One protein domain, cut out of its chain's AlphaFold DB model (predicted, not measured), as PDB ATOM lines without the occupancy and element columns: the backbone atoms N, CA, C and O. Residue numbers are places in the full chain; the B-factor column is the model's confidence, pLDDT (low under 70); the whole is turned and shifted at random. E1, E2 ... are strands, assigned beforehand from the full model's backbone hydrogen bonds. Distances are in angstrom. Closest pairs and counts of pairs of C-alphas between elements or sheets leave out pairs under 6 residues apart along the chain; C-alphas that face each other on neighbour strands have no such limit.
ATOM      1  N   LEU A   2     177.822 253.936 315.248       51.69
ATOM      2  CA  LEU A   2     177.855 254.939 314.182       51.69
ATOM      3  C   LEU A   2     179.321 255.223 313.865       51.69
ATOM      4  O   LEU A   2     180.116 255.461 314.776       51.69
ATOM      5  N   GLU A   3     179.690 255.127 312.597       66.12
ATOM      6  CA  GLU A   3     181.043 255.450 312.179       66.12
ATOM      7  C   GLU A   3     181.233 256.962 312.224       66.12
ATOM      8  O   GLU A   3     180.444 257.718 311.659       66.12
ATOM      9  N   THR A   4     182.269 257.396 312.939       81.62
ATOM     10  CA  THR A   4     182.611 258.808 313.077       81.62
ATOM     11  C   THR A   4     183.947 259.122 312.427       81.62
ATOM     12  O   THR A   4     184.891 258.313 312.483       81.62
ATOM     13  N   ILE A   5     184.017 260.313 311.838       86.06
ATOM     14  CA  ILE A   5     185.216 260.901 311.250       86.06
ATOM     15  C   ILE A   5     185.637 262.160 312.009       86.06
ATOM     16  O   ILE A   5     184.834 262.761 312.714       86.06
ATOM     17  N   GLN A   6     186.909 262.538 311.874       87.06
ATOM     18  CA  GLN A   6     187.470 263.688 312.585       87.06
ATOM     19  C   GLN A   6     187.344 264.995 311.802       87.06
ATOM     20  O   GLN A   6     186.879 266.005 312.315       87.06
ATOM     21  N   MET A   7     187.779 264.976 310.551       91.88
ATOM     22  CA  MET A   7     187.817 266.174 309.730       91.88
ATOM     23  C   MET A   7     187.611 265.772 308.288       91.88
ATOM     24  O   MET A   7     188.254 264.837 307.795       91.88
ATOM     25  N   ARG A   8     186.698 266.455 307.612       92.38
ATOM     26  CA  ARG A   8     186.374 266.134 306.228       92.38
ATOM     27  C   ARG A   8     187.368 266.759 305.259       92.38
ATOM     28  O   ARG A   8     187.767 266.095 304.301       92.38
ATOM     29  N   TYR A   9     187.815 267.983 305.535       94.56
ATOM     30  CA  TYR A   9     188.672 268.749 304.636       94.56
ATOM     31  C   TYR A   9     190.026 269.126 305.251       94.56
ATOM     32  O   TYR A   9     190.112 269.518 306.408       94.56
ATOM     33  N   ALA A  10     191.082 269.084 304.441       96.06
ATOM     34  CA  ALA A  10     192.408 269.607 304.771       96.06
ATOM     35  C   ALA A  10     192.922 270.513 303.650       96.06
ATOM     36  O   ALA A  10     192.341 270.541 302.562       96.06
ATOM     37  N   LEU A  11     194.007 271.245 303.905       96.56
ATOM     38  CA  LEU A  11     194.682 272.044 302.885       96.56
ATOM     39  C   LEU A  11     195.842 271.254 302.282       96.56
ATOM     40  O   LEU A  11     196.722 270.806 303.011       96.56
ATOM     41  N   VAL A  12     195.867 271.131 300.959       96.31
ATOM     42  CA  VAL A  12     197.001 270.606 300.182       96.31
ATOM     43  C   VAL A  12     197.384 271.693 299.193       96.31
ATOM     44  O   VAL A  12     196.534 272.135 298.425       96.31
ATOM     45  N   ASP A  13     198.618 272.189 299.267       93.62
ATOM     46  CA  ASP A  13     199.080 273.331 298.462       93.62
ATOM     47  C   ASP A  13     198.132 274.548 298.540       93.62
ATOM     48  O   ASP A  13     197.864 275.239 297.558       93.62
ATOM     49  N   GLY A  14     197.567 274.785 299.729       91.75
ATOM     50  CA  GLY A  14     196.605 275.863 299.989       91.75
ATOM     51  C   GLY A  14     195.178 275.597 299.493       91.75
ATOM     52  O   GLY A  14     194.294 276.418 299.735       91.75
ATOM     53  N   GLN A  15     194.915 274.460 298.845       94.00
ATOM     54  CA  GLN A  15     193.588 274.092 298.357       94.00
ATOM     55  C   GLN A  15     192.867 273.165 299.329       94.00
ATOM     56  O   GLN A  15     193.427 272.183 299.815       94.00
ATOM     57  N   LYS A  16     191.590 273.460 299.580       94.50
ATOM     58  CA  LYS A  16     190.723 272.655 300.438       94.50
ATOM     59  C   LYS A  16     190.299 271.370 299.726       94.50
ATOM     60  O   LYS A  16     189.664 271.429 298.679       94.50
ATOM     61  N   LEU A  17     190.626 270.216 300.305       95.25
ATOM     62  CA  LEU A  17     190.436 268.900 299.692       95.25
ATOM     63  C   LEU A  17     189.911 267.865 300.692       95.25
ATOM     64  O   LEU A  17     190.340 267.812 301.845       95.25
ATOM     65  N   GLU A  18     189.017 266.994 300.224       94.69
ATOM     66  CA  GLU A  18     188.626 265.785 300.956       94.69
ATOM     67  C   GLU A  18     189.751 264.743 300.972       94.69
ATOM     68  O   GLU A  18     190.607 264.698 300.082       94.69
ATOM     69  N   ALA A  19     189.733 263.871 301.979       93.81
ATOM     70  CA  ALA A  19     190.743 262.836 302.130       93.81
ATOM     71  C   ALA A  19     190.698 261.818 300.984       93.81
ATOM     72  O   ALA A  19     189.695 261.140 300.746       93.81
ATOM     73  N   LYS A  20     191.833 261.657 300.302       93.44
ATOM     74  CA  LYS A  20     192.045 260.614 299.294       93.44
ATOM     75  C   LYS A  20     193.332 259.859 299.588       93.44
ATOM     76  O   LYS A  20     194.296 260.405 300.127       93.44
ATOM     77  N   LYS A  21     193.341 258.578 299.224       92.88
ATOM     78  CA  LYS A  21     194.485 257.696 299.455       92.88
ATOM     79  C   LYS A  21     195.711 258.218 298.703       92.88
ATOM     80  O   LYS A  21     195.616 258.528 297.521       92.88
ATOM     81  N   GLY A  22     196.853 258.259 299.385       91.00
ATOM     82  CA  GLY A  22     198.139 258.624 298.788       91.00
ATOM     83  C   GLY A  22     198.448 260.122 298.759       91.00
ATOM     84  O   GLY A  22     199.535 260.480 298.321       91.00
ATOM     85  N   ILE A  23     197.549 260.989 299.245       94.19
ATOM     86  CA  ILE A  23     197.881 262.408 299.417       94.19
ATOM     87  C   ILE A  23     198.899 262.565 300.555       94.19
ATOM     88  O   ILE A  23     198.738 261.987 301.632       94.19
ATOM     89  N   ILE A  24     199.926 263.375 300.304       92.94
ATOM     90  CA  ILE A  24     200.968 263.773 301.254       92.94
ATOM     91  C   ILE A  24     201.014 265.302 301.361       92.94
ATOM     92  O   ILE A  24     200.528 265.994 300.471       92.94
ATOM     93  N   GLY A  25     201.594 265.825 302.444       94.06
ATOM     94  CA  GLY A  25     201.779 267.272 302.622       94.06
ATOM     95  C   GLY A  25     200.506 268.050 302.973       94.06
ATOM     96  O   GLY A  25     200.495 269.271 302.860       94.06
ATOM     97  N   ALA A  26     199.440 267.368 303.397       97.19
ATOM     98  CA  ALA A  26     198.221 268.026 303.845       97.19
ATOM     99  C   ALA A  26     198.392 268.632 305.248       97.19
ATOM    100  O   ALA A  26     198.983 268.009 306.136       97.19
ATOM    101  N   VAL A  27     197.814 269.812 305.468       96.56
ATOM    102  CA  VAL A  27     197.797 270.495 306.768       96.56
ATOM    103  C   VAL A  27     196.376 270.795 307.229       96.56
ATOM    104  O   VAL A  27     195.462 271.014 306.430       96.56
ATOM    105  N   CYS A  28     196.187 270.801 308.546       95.19
ATOM    106  CA  CYS A  28     194.938 271.182 309.182       95.19
ATOM    107  C   CYS A  28     194.644 272.671 308.918       95.19
ATOM    108  O   CYS A  28     195.487 273.512 309.238       95.19
ATOM    109  N   PRO A  29     193.453 273.032 308.410       92.94
ATOM    110  CA  PRO A  29     193.100 274.428 308.156       92.94
ATOM    111  C   PRO A  29     192.972 275.257 309.443       92.94
ATOM    112  O   PRO A  29     193.079 276.475 309.390       92.94
ATOM    113  N   CYS A  30     192.751 274.610 310.593       92.69
ATOM    114  CA  CYS A  30     192.560 275.278 311.879       92.69
ATOM    115  C   CYS A  30     193.884 275.620 312.582       92.69
ATOM    116  O   CYS A  30     194.024 276.714 313.117       92.69
ATOM    117  N   CYS A  31     194.853 274.698 312.605       93.94
ATOM    118  CA  CYS A  31     196.102 274.875 313.364       93.94
ATOM    119  C   CYS A  31     197.382 274.826 312.518       93.94
ATOM    120  O   CYS A  31     198.467 275.026 313.055       93.94
ATOM    121  N   GLY A  32     197.289 274.518 311.221       93.75
ATOM    122  CA  GLY A  32     198.441 274.399 310.322       93.75
ATOM    123  C   GLY A  32     199.298 273.143 310.519       93.75
ATOM    124  O   GLY A  32     200.235 272.925 309.754       93.75
ATOM    125  N   ASN A  33     198.990 272.294 311.503       95.00
ATOM    126  CA  ASN A  33     199.751 271.069 311.744       95.00
ATOM    127  C   ASN A  33     199.491 270.001 310.664       95.00
ATOM    128  O   ASN A  33     198.396 269.964 310.094       95.00
ATOM    129  N   PRO A  34     200.452 269.092 310.413       95.38
ATOM    130  CA  PRO A  34     200.280 267.999 309.459       95.38
ATOM    131  C   PRO A  34     199.092 267.085 309.785       95.38
ATOM    132  O   PRO A  34     198.845 266.733 310.944       95.38
ATOM    133  N   VAL A  35     198.380 266.653 308.742       95.94
ATOM    134  CA  VAL A  35     197.293 265.668 308.830       95.94
ATOM    135  C   VAL A  35     197.484 264.549 307.809       95.94
ATOM    136  O   VAL A  35     198.008 264.741 306.716       95.94
ATOM    137  N   THR A  36     197.048 263.343 308.167       95.12
ATOM    138  CA  THR A  36     197.167 262.141 307.328       95.12
ATOM    139  C   THR A  36     195.794 261.710 306.811       95.12
ATOM    140  O   THR A  36     194.850 261.663 307.609       95.12
ATOM    141  N   PRO A  37     195.656 261.312 305.530       95.56
ATOM    142  CA  PRO A  37     194.394 260.786 305.030       95.56
ATOM    143  C   PRO A  37     194.166 259.369 305.571       95.56
ATOM    144  O   PRO A  37     195.011 258.477 305.451       95.56
ATOM    145  N   LYS A  38     193.003 259.139 306.172       92.81
ATOM    146  CA  LYS A  38     192.529 257.835 306.637       92.81
ATOM    147  C   LYS A  38     191.500 257.317 305.641       92.81
ATOM    148  O   LYS A  38     190.330 257.676 305.704       92.81
ATOM    149  N   CYS A  39     191.949 256.468 304.719       90.38
ATOM    150  CA  CYS A  39     191.130 255.918 303.633       90.38
ATOM    151  C   CYS A  39     191.011 254.391 303.750       90.38
ATOM    152  O   CYS A  39     191.563 253.649 302.935       90.38
ATOM    153  N   GLY A  40     190.387 253.927 304.835       85.00
ATOM    154  CA  GLY A  40     190.076 252.511 305.041       85.00
ATOM    155  C   GLY A  40     188.733 252.124 304.419       85.00
ATOM    156  O   GLY A  40     187.982 252.982 303.982       85.00
ATOM    157  N   SER A  41     188.416 250.828 304.417       80.56
ATOM    158  CA  SER A  41     187.135 250.300 303.918       80.56
ATOM    159  C   SER A  41     186.018 250.274 304.964       80.56
ATOM    160  O   SER A  41     184.911 249.856 304.652       80.56
ATOM    161  N   ILE A  42     186.347 250.614 306.212       76.19
ATOM    162  CA  ILE A  42     185.406 250.621 307.333       76.19
ATOM    163  C   ILE A  42     184.811 252.023 307.402       76.19
ATOM    164  O   ILE A  42     183.734 252.244 306.887       76.19
ATOM    165  N   LYS A  43     185.588 252.999 307.886       74.25
ATOM    166  CA  LYS A  43     185.151 254.393 307.998       74.25
ATOM    167  C   LYS A  43     185.219 255.148 306.674       74.25
ATOM    168  O   LYS A  43     186.171 254.964 305.912       74.25
ATOM    169  N   MET A  44     184.315 256.116 306.505       83.38
ATOM    170  CA  MET A  44     184.437 257.161 305.483       83.38
ATOM    171  C   MET A  44     185.824 257.808 305.495       83.38
ATOM    172  O   MET A  44     186.455 257.976 306.547       83.38
ATOM    173  N   HIS A  45     186.293 258.178 304.306       90.88
ATOM    174  CA  HIS A  45     187.588 258.818 304.145       90.88
ATOM    175  C   HIS A  45     187.618 260.155 304.884       90.88
ATOM    176  O   HIS A  45     186.733 260.986 304.709       90.88
ATOM    177  N   HIS A  46     188.642 260.359 305.707       93.00
ATOM    178  CA  HIS A  46     188.774 261.572 306.507       93.00
ATOM    179  C   HIS A  46     190.228 261.926 306.774       93.00
ATOM    180  O   HIS A  46     191.123 261.090 306.650       93.00
ATOM    181  N   TRP A  47     190.458 263.170 307.162       94.69
ATOM    182  CA  TRP A  47     191.739 263.634 307.661       94.69
ATOM    183  C   TRP A  47     191.828 263.405 309.161       94.69
ATOM    184  O   TRP A  47     190.833 263.482 309.883       94.69
ATOM    185  N   SER A  48     193.031 263.093 309.631       93.50
ATOM    186  CA  SER A  48     193.295 262.945 311.054       93.50
ATOM    187  C   SER A  48     194.672 263.484 311.405       93.50
ATOM    188  O   SER A  48     195.640 263.234 310.680       93.50
ATOM    189  N   HIS A  49     194.755 264.201 312.524       93.62
ATOM    190  CA  HIS A  49     196.031 264.599 313.112       93.62
ATOM    191  C   HIS A  49     196.848 263.359 313.493       93.62
ATOM    192  O   HIS A  49     196.299 262.320 313.867       93.62
ATOM    193  N   GLU A  50     198.174 263.464 313.444       82.44
ATOM    194  CA  GLU A  50     199.067 262.335 313.749       82.44
ATOM    195  C   GLU A  50     198.874 261.796 315.174       82.44
ATOM    196  O   GLU A  50     198.826 260.584 315.391       82.44
ATOM    197  N   ASN A  51     198.659 262.694 316.140       82.88
ATOM    198  CA  ASN A  51     198.366 262.352 317.534       82.88
ATOM    199  C   ASN A  51     196.904 261.902 317.767       82.88
ATOM    200  O   ASN A  51     196.527 261.621 318.907       82.88
ATOM    201  N   LYS A  52     196.085 261.833 316.705       76.94
ATOM    202  CA  LYS A  52     194.647 261.497 316.680       76.94
ATOM    203  C   LYS A  52     193.729 262.413 317.497       76.94
ATOM    204  O   LYS A  52     192.525 262.171 317.522       76.94
ATOM    205  N   LYS A  53     194.250 263.450 318.153       83.81
ATOM    206  CA  LYS A  53     193.441 264.447 318.866       83.81
ATOM    207  C   LYS A  53     193.086 265.573 317.910       83.81
ATOM    208  O   LYS A  53     193.901 265.936 317.067       83.81
ATOM    209  N   ASP A  54     191.858 266.072 317.980       89.44
ATOM    210  CA  ASP A  54     191.511 267.269 317.214       89.44
ATOM    211  C   ASP A  54     192.146 268.490 317.880       89.44
ATOM    212  O   ASP A  54     192.450 268.462 319.074       89.44
ATOM    213  N   CYS A  55     192.420 269.514 317.081       92.19
ATOM    214  CA  CYS A  55     192.999 270.760 317.562       92.19
ATOM    215  C   CYS A  55     191.930 271.755 318.023       92.19
ATOM    216  O   CYS A  55     192.272 272.707 318.717       92.19
ATOM    217  N   ASP A  56     190.671 271.543 317.640       92.81
ATOM    218  CA  ASP A  56     189.539 272.343 318.086       92.81
ATOM    219  C   ASP A  56     188.988 271.785 319.406       92.81
ATOM    220  O   ASP A  56     188.671 270.598 319.511       92.81
TER     221      ASP A  56
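What this domain is: This is residues 2 to 56 of the 289 residues of an uncharacterized protein of Cuspidothrix issatschenkoi CHARLIE-1 (UniProt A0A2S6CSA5). With little regular structure, the domain is two small strand hairpins, E1 with E2 and E3 with E4, set close together and joined by a long looping stretch, residues 19 to 34. The printed part has 55 residues, with no named helix and the strands E1, E2, E3, E4 in chain order; each two-stranded sheet is antiparallel. The class is all strand, though named elements hold only 16 residues. The whole is compact, radius of gyration of the C-alphas 10.3 A, spanning 29 by 23 by 16 A.

Where its parts are: E1, residues 9 to 12, begins at C-alpha (188.672, 268.749, 304.636) and is 9.6 A long. E2, residues 15 to 18, measures 10.0 A. E3 is residues 35 to 38, 9.4 A. E4, residues 46 to 49, 10.3 A, ends at C-alpha (196.031, 264.599, 313.112).

How they stand to each other: In hairpin E1 and E2, directions differ by 135 degrees; N 10 and O 17 are within hydrogen-bond range, 3.0 A. In hairpin E3 and E4, the angle is 140 degrees; N 38 and O 46 are within range, 2.8 A. The closest C-alphas of E1 and E4, Ala 10 and Trp 47, are 6.7 A apart. E2 and E3 are apart.

The domain as a whole: The farthest C-alphas, Leu 2 and Asp 13, are 32.2 A apart. The printed part has no cut. The link E2 to E3 is long. Residues 2 to 3 have pLDDT under 70.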